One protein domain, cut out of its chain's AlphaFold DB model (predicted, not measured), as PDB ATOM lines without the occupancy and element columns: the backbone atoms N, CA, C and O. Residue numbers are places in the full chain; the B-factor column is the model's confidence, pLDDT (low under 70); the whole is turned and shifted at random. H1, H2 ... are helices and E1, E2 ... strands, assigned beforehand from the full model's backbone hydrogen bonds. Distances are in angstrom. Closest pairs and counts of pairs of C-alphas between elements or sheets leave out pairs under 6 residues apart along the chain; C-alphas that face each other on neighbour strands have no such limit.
ATOM      1  N   PHE A   8     274.585 356.739 234.842       88.50
ATOM      2  CA  PHE A   8     275.540 355.703 234.449       88.50
ATOM      3  C   PHE A   8     275.316 354.430 235.277       88.50
ATOM      4  O   PHE A   8     275.389 354.471 236.504       88.50
ATOM      5  N   ILE A   9     275.077 353.306 234.599       89.94
ATOM      6  CA  ILE A   9     274.803 352.013 235.244       89.94
ATOM      7  C   ILE A   9     276.084 351.173 235.371       89.94
ATOM      8  O   ILE A   9     276.374 350.652 236.444       89.94
ATOM      9  N   GLY A  10     276.873 351.043 234.299       93.88
ATOM     10  CA  GLY A  10     278.095 350.240 234.309       93.88
ATOM     11  C   GLY A  10     278.756 350.104 232.938       93.88
ATOM     12  O   GLY A  10     278.210 350.527 231.919       93.88
ATOM     13  N   GLN A  11     279.949 349.511 232.916       95.50
ATOM     14  CA  GLN A  11     280.768 349.311 231.719       95.50
ATOM     15  C   GLN A  11     281.451 347.940 231.703       95.50
ATOM     16  O   GLN A  11     281.691 347.339 232.747       95.50
ATOM     17  N   ALA A  12     281.836 347.475 230.517       95.19
ATOM     18  CA  ALA A  12     282.706 346.318 230.346       95.19
ATOM     19  C   ALA A  12     283.643 346.552 229.155       95.19
ATOM     20  O   ALA A  12     283.220 347.064 228.119       95.19
ATOM     21  N   VAL A  13     284.918 346.186 229.302       93.69
ATOM     22  CA  VAL A  13     285.951 346.396 228.278       93.69
ATOM     23  C   VAL A  13     286.732 345.103 228.086       93.69
ATOM     24  O   VAL A  13     287.249 344.543 229.051       93.69
ATOM     25  N   TYR A  14     286.840 344.655 226.834       90.81
ATOM     26  CA  TYR A  14     287.585 343.458 226.452       90.81
ATOM     27  C   TYR A  14     288.560 343.785 225.317       90.81
ATOM     28  O   TYR A  14     288.161 344.446 224.354       90.81
ATOM     29  N   PRO A  15     289.815 343.310 225.386       88.62
ATOM     30  CA  PRO A  15     290.715 343.313 224.240       88.62
ATOM     31  C   PRO A  15     290.092 342.575 223.049       88.62
ATOM     32  O   PRO A  15     289.442 341.544 223.230       88.62
ATOM     33  N   LEU A  16     290.288 343.091 221.832       82.88
ATOM     34  CA  LEU A  16     289.656 342.558 220.618       82.88
ATOM     35  C   LEU A  16     290.023 341.084 220.353       82.88
ATOM     36  O   LEU A  16     289.185 340.311 219.894       82.88
ATOM     37  N   ASP A  17     291.247 340.683 220.701       81.06
ATOM     38  CA  ASP A  17     291.777 339.315 220.607       81.06
ATOM     39  C   ASP A  17     291.135 338.325 221.598       81.06
ATOM     40  O   ASP A  17     291.195 337.106 221.402       81.06
ATOM     41  N   CYS A  18     290.469 338.833 222.635       84.69
ATOM     42  CA  CYS A  18     289.727 338.034 223.609       84.69
ATOM     43  C   CYS A  18     288.237 337.889 223.264       84.69
ATOM     44  O   CYS A  18     287.544 337.075 223.880       84.69
ATOM     45  N   ILE A  19     287.723 338.653 222.295       86.69
ATOM     46  CA  ILE A  19     286.309 338.600 221.915       86.69
ATOM     47  C   ILE A  19     286.032 337.311 221.131       86.69
ATOM     48  O   ILE A  19     286.871 336.816 220.387       86.69
ATOM     49  N   ARG A  20     284.842 336.731 221.299       85.19
ATOM     50  CA  ARG A  20     284.387 335.559 220.540       85.19
ATOM     51  C   ARG A  20     282.975 335.813 220.009       85.19
ATOM     52  O   ARG A  20     282.163 336.382 220.731       85.19
ATOM     53  N   THR A  21     282.679 335.343 218.799       87.38
ATOM     54  CA  THR A  21     281.371 335.513 218.138       87.38
ATOM     55  C   THR A  21     280.265 334.638 218.738       87.38
ATOM     56  O   THR A  21     280.531 333.574 219.295       87.38
ATOM     57  N   GLY A  22     279.006 335.056 218.616       88.50
ATOM     58  CA  GLY A  22     277.825 334.403 219.188       88.50
ATOM     59  C   GLY A  22     277.311 335.082 220.462       88.50
ATOM     60  O   GLY A  22     277.715 336.196 220.791       88.50
ATOM     61  N   PHE A  23     276.411 334.405 221.184       93.19
ATOM     62  CA  PHE A  23     275.849 334.895 222.452       93.19
ATOM     63  C   PHE A  23     276.864 334.820 223.591       93.19
ATOM     64  O   PHE A  23     277.487 333.774 223.793       93.19
ATOM     65  N   ARG A  24     277.033 335.907 224.342       92.56
ATOM     66  CA  ARG A  24     277.969 336.014 225.469       92.56
ATOM     67  C   ARG A  24     277.323 336.757 226.632       92.56
ATOM     68  O   ARG A  24     276.658 337.766 226.415       92.56
ATOM     69  N   SER A  25     277.554 336.262 227.847       95.25
ATOM     70  CA  SER A  25     277.295 337.027 229.067       95.25
ATOM     71  C   SER A  25     278.448 338.000 229.295       95.25
ATOM     72  O   SER A  25     279.614 337.609 229.214       95.25
ATOM     73  N   VAL A  26     278.119 339.262 229.542       95.19
ATOM     74  CA  VAL A  26     279.066 340.346 229.789       95.19
ATOM     75  C   VAL A  26     278.767 340.934 231.168       95.19
ATOM     76  O   VAL A  26     277.811 341.704 231.283       95.19
ATOM     77  N   PRO A  27     279.540 340.581 232.213       95.62
ATOM     78  CA  PRO A  27     279.400 341.199 233.528       95.62
ATOM     79  C   PRO A  27     279.769 342.684 233.461       95.62
ATOM     80  O   PRO A  27     280.730 343.055 232.774       95.62
ATOM     81  N   LEU A  28     279.005 343.533 234.152       96.31
ATOM     82  CA  LEU A  28     279.263 344.973 234.198       96.31
ATOM     83  C   LEU A  28     280.113 345.350 235.412       96.31
ATOM     84  O   LEU A  28     280.090 344.714 236.464       96.31
ATOM     85  N   ARG A  29     280.871 346.430 235.247       96.75
ATOM     86  CA  ARG A  29     281.691 347.055 236.281       96.75
ATOM     87  C   ARG A  29     281.256 348.493 236.512       96.75
ATOM     88  O   ARG A  29     280.816 349.168 235.580       96.75
ATOM     89  N   ASN A  30     281.412 348.972 237.739       94.31
ATOM     90  CA  ASN A  30     281.163 350.368 238.079       94.31
ATOM     91  C   ASN A  30     282.262 351.293 237.498       94.31
ATOM     92  O   ASN A  30     283.197 350.864 236.810       94.31
ATOM     93  N   GLN A  31     282.163 352.594 237.777       92.88
ATOM     94  CA  GLN A  31     283.140 353.590 237.312       92.88
ATOM     95  C   GLN A  31     284.543 353.423 237.925       92.88
ATOM     96  O   GLN A  31     285.512 353.941 237.377       92.88
ATOM     97  N   TYR A  32     284.657 352.684 239.030       94.06
ATOM     98  CA  TYR A  32     285.915 352.355 239.706       94.06
ATOM     99  C   TYR A  32     286.518 351.031 239.211       94.06
ATOM    100  O   TYR A  32     287.604 350.648 239.638       94.06
ATOM    101  N   GLY A  33     285.848 350.346 238.275       91.88
ATOM    102  CA  GLY A  33     286.298 349.072 237.717       91.88
ATOM    103  C   GLY A  33     285.996 347.860 238.599       91.88
ATOM    104  O   GLY A  33     286.458 346.764 238.282       91.88
ATOM    105  N   GLU A  34     285.218 348.037 239.663       94.81
ATOM    106  CA  GLU A  34     284.758 346.952 240.525       94.81
ATOM    107  C   GLU A  34     283.553 346.266 239.887       94.81
ATOM    108  O   GLU A  34     282.755 346.899 239.191       94.81
ATOM    109  N   GLU A  35     283.431 344.962 240.105       93.69
ATOM    110  CA  GLU A  35     282.306 344.187 239.597       93.69
ATOM    111  C   GLU A  35     281.003 344.632 240.261       93.69
ATOM    112  O   GLU A  35     280.925 344.782 241.480       93.69
ATOM    113  N   LEU A  36     279.978 344.862 239.444       94.19
ATOM    114  CA  LEU A  36     278.640 345.141 239.933       94.19
ATOM    115  C   LEU A  36     277.902 343.800 240.036       94.19
ATOM    116  O   LEU A  36     277.493 343.226 239.023       94.19
ATOM    117  N   GLU A  37     277.781 343.285 241.260       92.00
ATOM    118  CA  GLU A  37     277.202 341.965 241.528       92.00
ATOM    119  C   GLU A  37     275.833 341.794 240.855       92.00
ATOM    120  O   GLU A  37     274.998 342.700 240.852       92.00
ATOM    121  N   LEU A  38     275.611 340.612 240.269       90.25
ATOM    122  CA  LEU A  38     274.375 340.221 239.574       90.25
ATOM    123  C   LEU A  38     274.043 341.024 238.304       90.25
ATOM    124  O   LEU A  38     273.027 340.754 237.661       90.25
ATOM    125  N   SER A  39     274.892 341.966 237.891       93.25
ATOM    126  CA  SER A  39     274.681 342.729 236.665       93.25
ATOM    127  C   SER A  39     275.416 342.096 235.481       93.25
ATOM    128  O   SER A  39     276.640 341.947 235.462       93.25
ATOM    129  N   SER A  40     274.659 341.704 234.456       95.38
ATOM    130  CA  SER A  40     275.232 341.205 233.209       95.38
ATOM    131  C   SER A  40     274.343 341.520 232.014       95.38
ATOM    132  O   SER A  40     273.121 341.604 232.131       95.38
ATOM    133  N   LEU A  41     274.971 341.693 230.853       95.19
ATOM    134  CA  LEU A  41     274.290 341.814 229.571       95.19
ATOM    135  C   LEU A  41     274.452 340.519 228.783       95.19
ATOM    136  O   LEU A  41     275.561 340.001 228.651       95.19
ATOM    137  N   LEU A  42     273.360 340.032 228.199       95.38
ATOM    138  CA  LEU A  42     273.428 339.030 227.145       95.38
ATOM    139  C   LEU A  42     273.583 339.752 225.805       95.38
ATOM    140  O   LEU A  42     272.664 340.431 225.354       95.38
ATOM    141  N   VAL A  43     274.739 339.597 225.167       92.19
ATOM    142  CA  VAL A  43     275.034 340.225 223.873       92.19
ATOM    143  C   VAL A  43     275.236 339.170 222.797       92.19
ATOM    144  O   VAL A  43     275.845 338.131 223.045       92.19
ATOM    145  N   TYR A  44     274.752 339.443 221.587       90.94
ATOM    146  CA  TYR A  44     275.149 338.709 220.389       90.94
ATOM    147  C   TYR A  44     276.239 339.493 219.666       90.94
ATOM    148  O   TYR A  44     276.039 340.661 219.333       90.94
ATOM    149  N   LEU A  45     277.382 338.854 219.430       88.44
ATOM    150  CA  LEU A  45     278.515 339.462 218.740       88.44
ATOM    151  C   LEU A  45     278.764 338.742 217.421       88.44
ATOM    152  O   LEU A  45     279.021 337.540 217.404       88.44
ATOM    153  N   ASP A  46     278.741 339.486 216.324       85.81
ATOM    154  CA  ASP A  46     279.144 338.996 215.008       85.81
ATOM    155  C   ASP A  46     280.346 339.804 214.517       85.81
ATOM    156  O   ASP A  46     280.343 341.034 214.620       85.81
ATOM    157  N   MET A  47     281.372 339.112 214.021       80.25
ATOM    158  CA  MET A  47     282.591 339.715 213.493       80.25
ATOM    159  C   MET A  47     282.783 339.307 212.044       80.25
ATOM    160  O   MET A  47     282.776 338.122 211.710       80.25
ATOM    161  N   ARG A  48     282.985 340.317 211.201       78.62
ATOM    162  CA  ARG A  48     283.122 340.150 209.756       78.62
ATOM    163  C   ARG A  48     284.396 340.819 209.275       78.62
ATOM    164  O   ARG A  48     284.761 341.895 209.765       78.62
ATOM    165  N   ASP A  49     285.058 340.177 208.320       74.88
ATOM    166  CA  ASP A  49     286.117 340.816 207.545       74.88
ATOM    167  C   ASP A  49     285.458 341.821 206.590       74.88
ATOM    168  O   ASP A  49     284.473 341.506 205.922       74.88
ATOM    169  N   GLN A  50     285.990 343.041 206.519       70.25
ATOM    170  CA  GLN A  50     285.513 344.056 205.581       70.25
ATOM    171  C   GLN A  50     285.566 343.584 204.118       70.25
ATOM    172  O   GLN A  50     284.796 344.067 203.292       70.25
ATOM    173  N   SER A  51     286.478 342.666 203.790       70.31
ATOM    174  CA  SER A  51     286.645 342.130 202.438       70.31
ATOM    175  C   SER A  51     285.750 340.927 202.120       70.31
ATOM    176  O   SER A  51     285.552 340.630 200.943       70.31
ATOM    177  N   ASN A  52     285.200 340.252 203.136       68.00
ATOM    178  CA  ASN A  52     284.362 339.067 202.972       68.00
ATOM    179  C   ASN A  52     283.226 339.075 204.007       68.00
ATOM    180  O   ASN A  52     283.304 338.488 205.085       68.00
ATOM    181  N   GLU A  53     282.152 339.773 203.652       64.88
ATOM    182  CA  GLU A  53     280.967 339.999 204.485       64.88
ATOM    183  C   GLU A  53     280.110 338.747 204.746       64.88
ATOM    184  O   GLU A  53     279.236 338.781 205.619       64.88
ATOM    185  N   ALA A  54     280.348 337.659 204.007       63.19
ATOM    186  CA  ALA A  54     279.598 336.410 204.113       63.19
ATOM    187  C   ALA A  54     280.183 335.434 205.149       63.19
ATOM    188  O   ALA A  54     279.466 334.556 205.631       63.19
ATOM    189  N   GLU A  55     281.457 335.585 205.520       66.94
ATOM    190  CA  GLU A  55     282.129 334.675 206.446       66.94
ATOM    191  C   GLU A  55     282.175 335.251 207.865       66.94
ATOM    192  O   GLU A  55     282.828 336.258 208.146       66.94
ATOM    193  N   VAL A  56     281.477 334.580 208.785       65.00
ATOM    194  CA  VAL A  56     281.577 334.850 210.223       65.00
ATOM    195  C   VAL A  56     282.950 334.387 210.692       65.00
ATOM    196  O   VAL A  56     283.240 333.188 210.720       65.00
ATOM    197  N   LEU A  57     283.794 335.336 211.088       70.38
ATOM    198  CA  LEU A  57     285.159 335.050 211.499       70.38
ATOM    199  C   LEU A  57     285.265 335.021 213.019       70.38
ATOM    200  O   LEU A  57     284.775 335.910 213.713       70.38
ATOM    201  N   ASN A  58     285.959 334.020 213.559       70.06
ATOM    202  CA  ASN A  58     286.341 334.049 214.964       70.06
ATOM    203  C   ASN A  58     287.592 334.938 215.124       70.06
ATOM    204  O   ASN A  58     288.685 334.512 214.734       70.06
ATOM    205  N   PRO A  59     287.475 336.148 215.700       69.31
ATOM    206  CA  PRO A  59     288.597 337.084 215.805       69.31
ATOM    207  C   PRO A  59     289.725 336.540 216.673       69.31
ATOM    208  O   PRO A  59     290.881 336.862 216.435       69.31
ATOM    209  N   HIS A  60     289.410 335.676 217.638       70.69
ATOM    210  CA  HIS A  60     290.407 335.016 218.464       70.69
ATOM    211  C   HIS A  60     291.402 334.235 217.602       70.69
ATOM    212  O   HIS A  60     292.607 334.357 217.781       70.69
ATOM    213  N   VAL A  61     290.896 333.487 216.618       70.06
ATOM    214  CA  VAL A  61     291.723 332.703 215.692       70.06
ATOM    215  C   VAL A  61     292.468 333.631 214.733       70.06
ATOM    216  O   VAL A  61     293.677 333.489 214.560       70.06
ATOM    217  N   ALA A  62     291.773 334.614 214.158       70.75
ATOM    218  CA  ALA A  62     292.358 335.535 213.185       70.75
ATOM    219  C   ALA A  62     293.489 336.397 213.776       70.75
ATOM    220  O   ALA A  62     294.539 336.559 213.160       70.75
ATOM    221  N   LEU A  63     293.302 336.922 214.991       71.31
ATOM    222  CA  LEU A  63     294.253 337.820 215.647       71.31
ATOM    223  C   LEU A  63     295.388 337.067 216.357       71.31
ATOM    224  O   LEU A  63     296.489 337.607 216.470       71.31
ATOM    225  N   GLN A  64     295.169 335.824 216.808       68.88
ATOM    226  CA  GLN A  64     296.248 334.997 217.367       68.88
ATOM    227  C   GLN A  64     297.144 334.368 216.301       68.88
ATOM    228  O   GLN A  64     298.328 334.170 216.572       68.88
ATOM    229  N   ALA A  65     296.640 334.116 215.088       64.19
ATOM    230  CA  ALA A  65     297.444 333.570 213.991       64.19
ATOM    231  C   ALA A  65     298.701 334.415 213.697       64.19
ATOM    232  O   ALA A  65     299.763 333.869 213.402       64.19
ATOM    233  N   GLY A  66     298.622 335.740 213.871       60.31
ATOM    234  CA  GLY A  66     299.761 336.650 213.713       60.31
ATOM    235  C   GLY A  66     300.811 336.590 214.833       60.31
ATOM    236  O   GLY A  66     301.880 337.175 214.684       60.31
ATOM    237  N   ARG A  67     300.537 335.902 215.953       58.84
ATOM    238  CA  ARG A  67     301.451 335.802 217.108       58.84
ATOM    239  C   ARG A  67     302.231 334.484 217.172       58.84
ATOM    240  O   ARG A  67     303.220 334.418 217.891       58.84
ATOM    241  N   CYS A  68     301.834 333.455 216.420       51.44
ATOM    242  CA  CYS A  68     302.456 332.124 216.474       51.44
ATOM    243  C   CYS A  68     303.517 331.860 215.386       51.44
ATOM    244  O   CYS A  68     303.976 330.730 215.249       51.44
ATOM    245  N   PHE A  69     303.945 332.862 214.612       48.91
ATOM    246  CA  PHE A  69     304.860 332.640 213.486       48.91
ATOM    247  C   PHE A  69     306.343 332.740 213.879       48.91
ATOM    248  O   PHE A  69     307.055 333.671 213.511       48.91
ATOM    249  N   ALA A  70     306.827 331.737 214.611       47.47
ATOM    250  CA  ALA A  70     308.246 331.409 214.677       47.47
ATOM    251  C   ALA A  70     308.533 330.280 213.670       47.47
ATOM    252  O   ALA A  70     308.363 329.109 213.982       47.47
TER     253      ALA A  70
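What this domain is: This is residues 8 to 70 of the 141 residues of an uncharacterized protein of Loa loa (UniProt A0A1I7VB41). A long two-stranded hairpin, E1 and E2, makes most of the length; E2 runs past the beginning of E1 and folds back at its far end into the small strand E3. Residues 8 to 21, with no named element, run alongside the hairpin before the chain folds back into E1, while the short helix H1 sits near the E3 end and residues 65 to 70 stick out as a tail. The printed part has 63 residues, with three named strands and one named helix in the order E1, E2, E3, H1; the sheet, in the order E1, E2, E3, is antiparallel, and the class is mostly strand. The whole is loose, with a radius of gyration of the C-alphas of 14.8 A, and flat, spanning 39 by 30 by 16 A.

How they stand to each other: Begin with the sheet's inner strand E2, residues 35 to 49, which bends by 108 degrees at residue 38. Beside its residues 35 to 45 find E1, residues 22 to 29, an edge strand. They form a hairpin, antiparallel at 141 degrees; C-alphas 27 and 40 face each other at 4.2 A, and N 24 and O 43 are within hydrogen-bond range at 2.8 A. The pairing is staggered: over residues 48 to 49, E2 pairs with the other edge strand, E3, residues 52 to 56. This hairpin is antiparallel at 136 degrees, with N 52 and O 49 within hydrogen-bond range at 3.1 A. E1 and E3 are apart. Together the strands make a meander, each strand the antiparallel neighbour of the one before. Look next to H1, residues 59 to 65, which is only just on the sheet, with 5 pairs of C-alphas within 10 A; it only grazes it, with residues 59 to 62. The closest C-alphas of E2 and H1 are those of Met 47 and Pro 59, 7.0 A apart. Every O i to N i+4 pair in H1 is within hydrogen-bond range.

Where its parts are: Find C-alpha 22 at (277.825, 334.403, 219.188); from there E1 runs 21.6 A to C-alpha 29. E2 begins at C-alpha 35, at (282.306, 344.187, 239.597), and covers 32.5 A to C-alpha 49. E3 measures 8.8 A. H1 measures 9.7 A and ends at C-alpha 65, at (297.444, 333.570, 213.991).

The domain as a whole: The two C-alphas farthest apart are those of Phe 8 and Ala 70, at 45.3 A. The printed part has no cut, and the links E1 to E2, E2 to E3 and E3 to H1 are tight. Residues 65 to 70, of which 65 belongs to H1, stand free. In the B-factor column the mean pLDDT of the printed part is 82.0; residues 52 to 56, 59 and 64 to 70 are under 70.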